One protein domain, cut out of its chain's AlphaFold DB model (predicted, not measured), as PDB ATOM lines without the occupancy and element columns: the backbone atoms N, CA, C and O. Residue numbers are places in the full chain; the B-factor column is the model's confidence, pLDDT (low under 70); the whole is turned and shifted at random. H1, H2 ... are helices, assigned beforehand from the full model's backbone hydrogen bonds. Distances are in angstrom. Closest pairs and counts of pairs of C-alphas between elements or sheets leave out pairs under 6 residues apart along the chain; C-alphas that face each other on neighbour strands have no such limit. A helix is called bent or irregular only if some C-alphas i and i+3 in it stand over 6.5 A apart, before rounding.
ATOM      1  N   ILE A 264     -49.392  31.677 -27.355       63.84
ATOM      2  CA  ILE A 264     -48.011  31.640 -27.804       63.84
ATOM      3  C   ILE A 264     -47.189  31.795 -26.538       63.84
ATOM      4  O   ILE A 264     -47.366  32.754 -25.790       63.84
ATOM      5  N   LYS A 265     -46.344  30.814 -26.240       79.50
ATOM      6  CA  LYS A 265     -45.501  30.860 -25.046       79.50
ATOM      7  C   LYS A 265     -44.230  31.640 -25.336       79.50
ATOM      8  O   LYS A 265     -43.772  31.708 -26.474       79.50
ATOM      9  N   CYS A 266     -43.662  32.227 -24.292       79.62
ATOM     10  CA  CYS A 266     -42.334  32.816 -24.352       79.62
ATOM     11  C   CYS A 266     -41.285  31.736 -24.680       79.62
ATOM     12  O   CYS A 266     -41.263  30.691 -24.034       79.62
ATOM     13  N   THR A 267     -40.399  31.994 -25.644       82.56
ATOM     14  CA  THR A 267     -39.328  31.074 -26.085       82.56
ATOM     15  C   THR A 267     -37.924  31.557 -25.705       82.56
ATOM     16  O   THR A 267     -36.922  31.025 -26.178       82.56
ATOM     17  N   VAL A 268     -37.835  32.613 -24.896       75.12
ATOM     18  CA  VAL A 268     -36.589  33.351 -24.640       75.12
ATOM     19  C   VAL A 268     -35.842  32.824 -23.409       75.12
ATOM     20  O   VAL A 268     -34.619  32.716 -23.424       75.12
ATOM     21  N   GLY A 269     -36.570  32.438 -22.356       67.00
ATOM     22  CA  GLY A 269     -35.989  31.900 -21.125       67.00
ATOM     23  C   GLY A 269     -36.030  30.373 -21.081       67.00
ATOM     24  O   GLY A 269     -37.062  29.775 -21.373       67.00
ATOM     25  N   SER A 270     -34.953  29.740 -20.606       64.25
ATOM     26  CA  SER A 270     -34.826  28.274 -20.478       64.25
ATOM     27  C   SER A 270     -35.892  27.609 -19.585       64.25
ATOM     28  O   SER A 270     -36.024  26.386 -19.591       64.25
ATOM     29  N   ARG A 271     -36.672  28.399 -18.827       65.50
ATOM     30  CA  ARG A 271     -37.815  27.959 -18.000       65.50
ATOM     31  C   ARG A 271     -39.012  28.927 -18.026       65.50
ATOM     32  O   ARG A 271     -39.826  28.913 -17.102       65.50
ATOM     33  N   CYS A 272     -39.125  29.801 -19.030       78.00
ATOM     34  CA  CYS A 272     -40.240  30.748 -19.100       78.00
ATOM     35  C   CYS A 272     -41.467  30.096 -19.752       78.00
ATOM     36  O   CYS A 272     -41.399  29.645 -20.885       78.00
ATOM     37  N   ASN A 273     -42.594  30.058 -19.038       73.62
ATOM     38  CA  ASN A 273     -43.866  29.507 -19.536       73.62
ATOM     39  C   ASN A 273     -44.968  30.572 -19.652       73.62
ATOM     40  O   ASN A 273     -46.141  30.235 -19.816       73.62
ATOM     41  N   ASN A 274     -44.594  31.846 -19.536       78.00
ATOM     42  CA  ASN A 274     -45.529  32.959 -19.622       78.00
ATOM     43  C   ASN A 274     -46.054  33.126 -21.051       78.00
ATOM     44  O   ASN A 274     -45.403  32.732 -22.024       78.00
ATOM     45  N   VAL A 275     -47.217  33.762 -21.160       72.56
ATOM     46  CA  VAL A 275     -47.823  34.130 -22.441       72.56
ATOM     47  C   VAL A 275     -46.975  35.210 -23.113       72.56
ATOM     48  O   VAL A 275     -46.634  36.217 -22.488       72.56
ATOM     49  N   ALA A 276     -46.591  34.973 -24.362       71.25
ATOM     50  CA  ALA A 276     -45.859  35.913 -25.189       71.25
ATOM     51  C   ALA A 276     -46.772  37.038 -25.688       71.25
ATOM     52  O   ALA A 276     -47.985  36.881 -25.817       71.25
ATOM     53  N   ILE A 277     -46.161  38.179 -25.981       68.69
ATOM     54  CA  ILE A 277     -46.833  39.335 -26.560       68.69
ATOM     55  C   ILE A 277     -47.098  39.029 -28.036       68.69
ATOM     56  O   ILE A 277     -46.181  38.680 -28.783       68.69
ATOM     57  N   ASN A 278     -48.357  39.141 -28.456       61.47
ATOM     58  CA  ASN A 278     -48.740  38.865 -29.835       61.47
ATOM     59  C   ASN A 278     -48.068  39.875 -30.786       61.47
ATOM     60  O   ASN A 278     -48.115  41.083 -30.556       61.47
ATOM     61  N   GLY A 279     -47.427  39.365 -31.840       59.28
ATOM     62  CA  GLY A 279     -46.754  40.181 -32.851       59.28
ATOM     63  C   GLY A 279     -45.447  40.844 -32.401       59.28
ATOM     64  O   GLY A 279     -45.002  41.764 -33.084       59.28
ATOM     65  N   PHE A 280     -44.845  40.406 -31.285       59.50
ATOM     66  CA  PHE A 280     -43.558  40.912 -30.797       59.50
ATOM     67  C   PHE A 280     -42.480  39.805 -30.774       59.50
ATOM     68  O   PHE A 280     -42.748  38.720 -30.245       59.50
ATOM     69  N   PRO A 281     -41.246  40.080 -31.249       60.66
ATOM     70  CA  PRO A 281     -40.775  41.329 -31.852       60.66
ATOM     71  C   PRO A 281     -41.349  41.550 -33.253       60.66
ATOM     72  O   PRO A 281     -42.035  40.689 -33.809       60.66
ATOM     73  N   SER A 282     -41.099  42.731 -33.816       61.06
ATOM     74  CA  SER A 282     -41.586  43.084 -35.149       61.06
ATOM     75  C   SER A 282     -41.114  42.074 -36.203       61.06
ATOM     76  O   SER A 282     -40.011  41.527 -36.138       61.06
ATOM     77  N   LYS A 283     -41.964  41.824 -37.206       57.81
ATOM     78  CA  LYS A 283     -41.705  40.822 -38.246       57.81
ATOM     79  C   LYS A 283     -40.358  41.069 -38.938       57.81
ATOM     80  O   LYS A 283     -40.179  42.107 -39.571       57.81
ATOM     81  N   GLY A 284     -39.481  40.065 -38.895       60.09
ATOM     82  CA  GLY A 284     -38.164  40.094 -39.537       60.09
ATOM     83  C   GLY A 284     -36.999  40.470 -38.616       60.09
ATOM     84  O   GLY A 284     -35.877  40.509 -39.104       60.09
ATOM     85  N   GLU A 285     -37.237  40.716 -37.321       66.31
ATOM     86  CA  GLU A 285     -36.162  40.967 -36.346       66.31
ATOM     87  C   GLU A 285     -35.576  39.663 -35.783       66.31
ATOM     88  O   GLU A 285     -34.375  39.422 -35.893       66.31
ATOM     89  N   CYS A 286     -36.415  38.790 -35.213       72.56
ATOM     90  CA  CYS A 286     -36.041  37.420 -34.861       72.56
ATOM     91  C   CYS A 286     -37.275  36.511 -34.738       72.56
ATOM     92  O   CYS A 286     -38.407  36.991 -34.674       72.56
ATOM     93  N   ASP A 287     -37.050  35.197 -34.686       78.38
ATOM     94  CA  ASP A 287     -38.116  34.185 -34.603       78.38
ATOM     95  C   ASP A 287     -38.579  33.892 -33.159       78.38
ATOM     96  O   ASP A 287     -39.417  33.019 -32.934       78.38
ATOM     97  N   HIS A 288     -38.024  34.585 -32.157       80.00
ATOM     98  CA  HIS A 288     -38.324  34.330 -30.748       80.00
ATOM     99  C   HIS A 288     -39.527  35.134 -30.268       80.00
ATOM    100  O   HIS A 288     -39.581  36.344 -30.444       80.00
ATOM    101  N   THR A 289     -40.446  34.483 -29.561       77.69
ATOM    102  CA  THR A 289     -41.621  35.117 -28.960       77.69
ATOM    103  C   THR A 289     -41.349  35.401 -27.488       77.69
ATOM    104  O   THR A 289     -40.854  34.545 -26.757       77.69
ATOM    105  N   VAL A 290     -41.664  36.605 -27.015       79.56
ATOM    106  CA  VAL A 290     -41.259  37.072 -25.678       79.56
ATOM    107  C   VAL A 290     -42.452  37.592 -24.881       79.56
ATOM    108  O   VAL A 290     -43.386  38.160 -25.436       79.56
ATOM    109  N   CYS A 291     -42.447  37.365 -23.567       79.06
ATOM    110  CA  CYS A 291     -43.467  37.888 -22.656       79.06
ATOM    111  C   CYS A 291     -43.049  39.225 -22.034       79.06
ATOM    112  O   CYS A 291     -41.862  39.544 -21.975       79.06
ATOM    113  N   MET A 292     -44.022  39.948 -21.475       76.88
ATOM    114  CA  MET A 292     -43.798  41.217 -20.769       76.88
ATOM    115  C   MET A 292     -42.711  41.119 -19.691       76.88
ATOM    116  O   MET A 292     -41.825  41.961 -19.644       76.88
ATOM    117  N   ARG A 293     -42.722  40.059 -18.872       82.25
ATOM    118  CA  ARG A 293     -41.751  39.922 -17.775       82.25
ATOM    119  C   ARG A 293     -40.313  39.780 -18.274       82.25
ATOM    120  O   ARG A 293     -39.423  40.424 -17.745       82.25
ATOM    121  N   CYS A 294     -40.093  38.973 -19.313       85.06
ATOM    122  CA  CYS A 294     -38.757  38.835 -19.886       85.06
ATOM    123  C   CYS A 294     -38.307  40.141 -20.552       85.06
ATOM    124  O   CYS A 294     -37.147  40.498 -20.433       85.06
ATOM    125  N   LEU A 295     -39.195  40.894 -21.211       84.31
ATOM    126  CA  LEU A 295     -38.814  42.213 -21.731       84.31
ATOM    127  C   LEU A 295     -38.435  43.197 -20.624       84.31
ATOM    128  O   LEU A 295     -37.509  43.975 -20.806       84.31
ATOM    129  N   GLU A 296     -39.112  43.158 -19.481       85.62
ATOM    130  CA  GLU A 296     -38.760  44.000 -18.340       85.62
ATOM    131  C   GLU A 296     -37.400  43.619 -17.740       85.62
ATOM    132  O   GLU A 296     -36.555  44.494 -17.564       85.62
ATOM    133  N   GLU A 297     -37.154  42.318 -17.537       89.12
ATOM    134  CA  GLU A 297     -35.851  41.775 -17.111       89.12
ATOM    135  C   GLU A 297     -34.732  42.208 -18.086       89.12
ATOM    136  O   GLU A 297     -33.669  42.652 -17.662       89.12
ATOM    137  N   MET A 298     -34.996  42.177 -19.398       90.50
ATOM    138  CA  MET A 298     -34.059  42.657 -20.425       90.50
ATOM    139  C   MET A 298     -33.723  44.135 -20.276       90.50
ATOM    140  O   MET A 298     -32.567  44.524 -20.422       90.50
ATOM    141  N   ILE A 299     -34.742  44.971 -20.049       87.44
ATOM    142  CA  ILE A 299     -34.565  46.415 -19.906       87.44
ATOM    143  C   ILE A 299     -33.688  46.688 -18.683       87.44
ATOM    144  O   ILE A 299     -32.763  47.484 -18.778       87.44
ATOM    145  N   GLU A 300     -33.912  45.981 -17.575       90.19
ATOM    146  CA  GLU A 300     -33.102  46.099 -16.355       90.19
ATOM    147  C   GLU A 300     -31.644  45.681 -16.563       90.19
ATOM    148  O   GLU A 300     -30.720  46.370 -16.122       90.19
ATOM    149  N   GLU A 301     -31.422  44.580 -17.282       88.25
ATOM    150  CA  GLU A 301     -30.080  44.148 -17.677       88.25
ATOM    151  C   GLU A 301     -29.407  45.193 -18.578       88.25
ATOM    152  O   GLU A 301     -28.257  45.569 -18.340       88.25
ATOM    153  N   CYS A 302     -30.135  45.736 -19.558       87.69
ATOM    154  CA  CYS A 302     -29.634  46.781 -20.447       87.69
ATOM    155  C   CYS A 302     -29.299  48.079 -19.704       87.69
ATOM    156  O   CYS A 302     -28.273  48.690 -19.991       87.69
ATOM    157  N   GLU A 303     -30.122  48.485 -18.734       86.12
ATOM    158  CA  GLU A 303     -29.862  49.639 -17.864       86.12
ATOM    159  C   GLU A 303     -28.591  49.445 -17.029       86.12
ATOM    160  O   GLU A 303     -27.826  50.392 -16.848       86.12
ATOM    161  N   THR A 304     -28.349  48.222 -16.549       85.69
ATOM    162  CA  THR A 304     -27.201  47.895 -15.690       85.69
ATOM    163  C   THR A 304     -25.894  47.820 -16.478       85.69
ATOM    164  O   THR A 304     -24.857  48.293 -16.014       85.69
ATOM    165  N   VAL A 305     -25.931  47.211 -17.665       83.75
ATOM    166  CA  VAL A 305     -24.745  46.953 -18.497       83.75
ATOM    167  C   VAL A 305     -24.474  48.098 -19.483       83.75
ATOM    168  O   VAL A 305     -23.376  48.203 -20.022       83.75
ATOM    169  N   GLY A 306     -25.451  48.979 -19.714       79.12
ATOM    170  CA  GLY A 306     -25.363  50.037 -20.721       79.12
ATOM    171  C   GLY A 306     -25.477  49.505 -22.153       79.12
ATOM    172  O   GLY A 306     -24.862  50.053 -23.066       79.12
ATOM    173  N   SER A 307     -26.224  48.417 -22.361       82.06
ATOM    174  CA  SER A 307     -26.403  47.790 -23.676       82.06
ATOM    175  C   SER A 307     -27.688  48.235 -24.376       82.06
ATOM    176  O   SER A 307     -28.639  48.708 -23.752       82.06
ATOM    177  N   LEU A 308     -27.736  48.051 -25.698       83.19
ATOM    178  CA  LEU A 308     -28.935  48.310 -26.497       83.19
ATOM    179  C   LEU A 308     -30.007  47.222 -26.282       83.19
ATOM    180  O   LEU A 308     -29.657  46.075 -25.983       83.19
ATOM    181  N   PRO A 309     -31.303  47.546 -26.478       82.88
ATOM    182  CA  PRO A 309     -32.377  46.562 -26.388       82.88
ATOM    183  C   PRO A 309     -32.168  45.403 -27.367       82.88
ATOM    184  O   PRO A 309     -31.965  45.623 -28.564       82.88
ATOM    185  N   HIS A 310     -32.248  44.172 -26.872       85.12
ATOM    186  CA  HIS A 310     -31.955  42.973 -27.652       85.12
ATOM    187  C   HIS A 310     -32.812  41.783 -27.223       85.12
ATOM    188  O   HIS A 310     -33.420  41.768 -26.154       85.12
ATOM    189  N   CYS A 311     -32.868  40.765 -28.074       84.62
ATOM    190  CA  CYS A 311     -33.515  39.506 -27.764       84.62
ATOM    191  C   CYS A 311     -32.794  38.824 -26.601       84.62
ATOM    192  O   CYS A 311     -31.647  38.416 -26.762       84.62
ATOM    193  N   ASN A 312     -33.475  38.615 -25.468       82.25
ATOM    194  CA  ASN A 312     -32.851  37.969 -24.306       82.25
ATOM    195  C   ASN A 312     -32.578  36.470 -24.492       82.25
ATOM    196  O   ASN A 312     -32.223  35.771 -23.541       82.25
ATOM    197  N   ASN A 313     -32.812  35.919 -25.685       83.19
ATOM    198  CA  ASN A 313     -32.429  34.549 -25.927       83.19
ATOM    199  C   ASN A 313     -30.910  34.578 -26.082       83.19
ATOM    200  O   ASN A 313     -30.401  35.135 -27.051       83.19
ATOM    201  N   HIS A 314     -30.220  33.964 -25.123       74.94
ATOM    202  CA  HIS A 314     -28.760  33.898 -25.030       74.94
ATOM    203  C   HIS A 314     -28.035  33.427 -26.305       74.94
ATOM    204  O   HIS A 314     -26.847  33.700 -26.454       74.94
ATOM    205  N   LEU A 315     -28.716  32.719 -27.214       79.00
ATOM    206  CA  LEU A 315     -28.159  32.288 -28.504       79.00
ATOM    207  C   LEU A 315     -28.476  33.255 -29.652       79.00
ATOM    208  O   LEU A 315     -27.835  33.190 -30.696       79.00
ATOM    209  N   CYS A 316     -29.477  34.120 -29.485       80.75
ATOM    210  CA  CYS A 316     -29.935  35.048 -30.509       80.75
ATOM    211  C   CYS A 316     -29.242  36.403 -30.400       80.75
ATOM    212  O   CYS A 316     -28.630  36.838 -31.369       80.75
ATOM    213  N   ASN A 317     -29.371  37.076 -29.248       77.88
ATOM    214  CA  ASN A 317     -28.869  38.434 -28.993       77.88
ATOM    215  C   ASN A 317     -29.168  39.465 -30.106       77.88
ATOM    216  O   ASN A 317     -28.476  40.475 -30.225       77.88
ATOM    217  N   ALA A 318     -30.190  39.228 -30.937       75.81
ATOM    218  CA  ALA A 318     -30.555  40.136 -32.018       75.81
ATOM    219  C   ALA A 318     -31.022  41.477 -31.440       75.81
ATOM    220  O   ALA A 318     -31.872  41.498 -30.552       75.81
ATOM    221  N   LEU A 319     -30.475  42.587 -31.938       80.25
ATOM    222  CA  LEU A 319     -30.880  43.926 -31.512       80.25
ATOM    223  C   LEU A 319     -32.303  44.226 -31.984       80.25
ATOM    224  O   LEU A 319     -32.654  43.945 -33.130       80.25
ATOM    225  N   TYR A 320     -33.108  44.835 -31.115       74.50
ATOM    226  CA  TYR A 320     -34.457  45.248 -31.478       74.50
ATOM    227  C   TYR A 320     -34.446  46.548 -32.283       74.50
ATOM    228  O   TYR A 320     -33.719  47.502 -31.981       74.50
ATOM    229  N   GLY A 321     -35.289  46.585 -33.314       66.81
ATOM    230  CA  GLY A 321     -35.479  47.754 -34.158       66.81
ATOM    231  C   GLY A 321     -36.344  48.818 -33.486       66.81
ATOM    232  O   GLY A 321     -36.996  48.594 -32.463       66.81
ATOM    233  N   THR A 322     -36.385  50.008 -34.085       68.44
ATOM    234  CA  THR A 322     -37.092  51.160 -33.511       68.44
ATOM    235  C   THR A 322     -38.585  50.888 -33.327       68.44
ATOM    236  O   THR A 322     -39.159  51.327 -32.337       68.44
ATOM    237  N   ASP A 323     -39.210  50.133 -34.234       67.75
ATOM    238  CA  ASP A 323     -40.633  49.784 -34.143       67.75
ATOM    239  C   ASP A 323     -40.913  48.946 -32.877       67.75
ATOM    240  O   ASP A 323     -41.802  49.283 -32.089       67.75
ATOM    241  N   SER A 324     -40.090  47.924 -32.615       70.75
ATOM    242  CA  SER A 324     -40.169  47.104 -31.400       70.75
ATOM    243  C   SER A 324     -39.848  47.912 -30.136       70.75
ATOM    244  O   SER A 324     -40.552  47.800 -29.134       70.75
ATOM    245  N   VAL A 325     -38.837  48.786 -30.162       73.56
ATOM    246  CA  VAL A 325     -38.475  49.603 -28.988       73.56
ATOM    247  C   VAL A 325     -39.512  50.688 -28.685       73.56
ATOM    248  O   VAL A 325     -39.800  50.943 -27.517       73.56
ATOM    249  N   MET A 326     -40.155  51.275 -29.697       69.31
ATOM    250  CA  MET A 326     -41.295  52.178 -29.495       69.31
ATOM    251  C   MET A 326     -42.491  51.450 -28.875       69.31
ATOM    252  O   MET A 326     -43.128  51.992 -27.970       69.31
ATOM    253  N   ALA A 327     -42.774  50.217 -29.311       65.12
ATOM    254  CA  ALA A 327     -43.795  49.388 -28.678       65.12
ATOM    255  C   ALA A 327     -43.440  49.099 -27.208       65.12
ATOM    256  O   ALA A 327     -44.292  49.258 -26.336       65.12
ATOM    257  N   MET A 328     -42.178  48.769 -26.905       71.31
ATOM    258  CA  MET A 328     -41.712  48.597 -25.521       71.31
ATOM    259  C   MET A 328     -41.893  49.865 -24.684       71.31
ATOM    260  O   MET A 328     -42.418  49.786 -23.577       71.31
ATOM    261  N   ARG A 329     -41.558  51.046 -25.217       73.12
ATOM    262  CA  ARG A 329     -41.771  52.328 -24.526       73.12
ATOM    263  C   ARG A 329     -43.239  52.555 -24.155       73.12
ATOM    264  O   ARG A 329     -43.517  53.080 -23.080       73.12
ATOM    265  N   ALA A 330     -44.170  52.163 -25.023       66.88
ATOM    266  CA  ALA A 330     -45.601  52.253 -24.739       66.88
ATOM    267  C   ALA A 330     -46.063  51.227 -23.686       66.88
ATOM    268  O   ALA A 330     -46.957  51.523 -22.898       66.88
ATOM    269  N   MET A 331     -45.451  50.038 -23.664       68.56
ATOM    270  CA  MET A 331     -45.771  48.956 -22.725       68.56
ATOM    271  C   MET A 331     -45.180  49.164 -21.317       68.56
ATOM    272  O   MET A 331     -45.789  48.726 -20.343       68.56
ATOM    273  N   PHE A 332     -44.032  49.843 -21.196       71.25
ATOM    274  CA  PHE A 332     -43.306  50.067 -19.936       71.25
ATOM    275  C   PHE A 332     -43.132  51.567 -19.626       71.25
ATOM    276  O   PHE A 332     -42.006  52.076 -19.627       71.25
ATOM    277  N   PRO A 333     -44.218  52.313 -19.341       69.56
ATOM    278  CA  PRO A 333     -44.138  53.755 -19.090       69.56
ATOM    279  C   PRO A 333     -43.288  54.111 -17.859       69.56
ATOM    280  O   PRO A 333     -42.682  55.178 -17.818       69.56
ATOM    281  N   HIS A 334     -43.185  53.219 -16.870       78.44
ATOM    282  CA  HIS A 334     -42.335  53.394 -15.685       78.44
ATOM    283  C   HIS A 334     -40.833  53.284 -15.977       78.44
ATOM    284  O   HIS A 334     -40.030  53.715 -15.155       78.44
ATOM    285  N   LYS A 335     -40.441  52.763 -17.146       82.44
ATOM    286  CA  LYS A 335     -39.049  52.705 -17.622       82.44
ATOM    287  C   LYS A 335     -38.714  53.863 -18.576       82.44
ATOM    288  O   LYS A 335     -37.790  53.763 -19.377       82.44
ATOM    289  N   ALA A 336     -39.450  54.979 -18.522       77.69
ATOM    290  CA  ALA A 336     -39.266  56.120 -19.429       77.69
ATOM    291  C   ALA A 336     -37.812  56.627 -19.498       77.69
ATOM    292  O   ALA A 336     -37.324  56.896 -20.593       77.69
ATOM    293  N   ALA A 337     -37.106  56.668 -18.363       84.38
ATOM    294  CA  ALA A 337     -35.714  57.117 -18.285       84.38
ATOM    295  C   ALA A 337     -34.754  56.278 -19.150       84.38
ATOM    296  O   ALA A 337     -33.815  56.823 -19.724       84.38
ATOM    297  N   PHE A 338     -34.995  54.970 -19.288       85.06
ATOM    298  CA  PHE A 338     -34.235  54.118 -20.203       85.06
ATOM    299  C   PHE A 338     -34.466  54.524 -21.660       85.06
ATOM    300  O   PHE A 338     -33.522  54.747 -22.413       85.06
ATOM    301  N   PHE A 339     -35.733  54.672 -22.055       78.81
ATOM    302  CA  PHE A 339     -36.094  54.991 -23.437       78.81
ATOM    303  C   PHE A 339     -35.722  56.420 -23.847       78.81
ATOM    304  O   PHE A 339     -35.482  56.669 -25.026       78.81
TER     305      PHE A 339
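What this domain is: This is residues 264 to 339 of the 487 residues of the protein "RING-type domain-containing protein" of Thelazia callipaeda (UniProt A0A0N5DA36). Three helices, H1, H2 and H3 along the chain, gather loosely at one end, and looped residues 264 to 291 make the other. Residues 306 to 321 reach toward those loops and fold back to H2. The 76 printed residues have no named strand; the class is all helix, though named helices hold 31 residues. The whole is compact, radius of gyration of the C-alphas 11.3 A, spanning 29 by 22 by 20 A.

How they stand to each other: H1, residues 292 to 305, is close to but not clearly touching H2, residues 322 to 331: their closest C-alphas, Leu 295 and Met 328, are 8.0 A apart. H3, residues 333 to 339, is close to but not clearly touching H1, closest C-alphas Glu 303 and Phe 338 at 6.7 A. H2 and H3 only just touch, only at the corner, with 3 pairs of C-alphas within 8 A, the closest Arg 329 and Phe 339 at 6.4 A. Every O i to N i+4 pair is within hydrogen-bond range in H1 and H2; H3 has 1 of 3, and 3 of 4 O i to N i+3 pairs.

Where its parts are: H1 runs 20.0 A from C-alpha 292 at (-43.798, 41.217, -20.769); H2 runs 14.0 A. H3, 9.2 A, ends at C-alpha 339 (-36.094, 54.991, -23.437) and is irregular: C-alphas 334 and 337 are 8.0 A apart.

The domain as a whole: The C-alphas farthest apart, Ile 264 and Gly 306, are 30.0 A apart. The printed part has no cut; the H1 to H2 link is long. Mean pLDDT of the printed part is 75.9; 21 residues are under 70, among them 277 to 285.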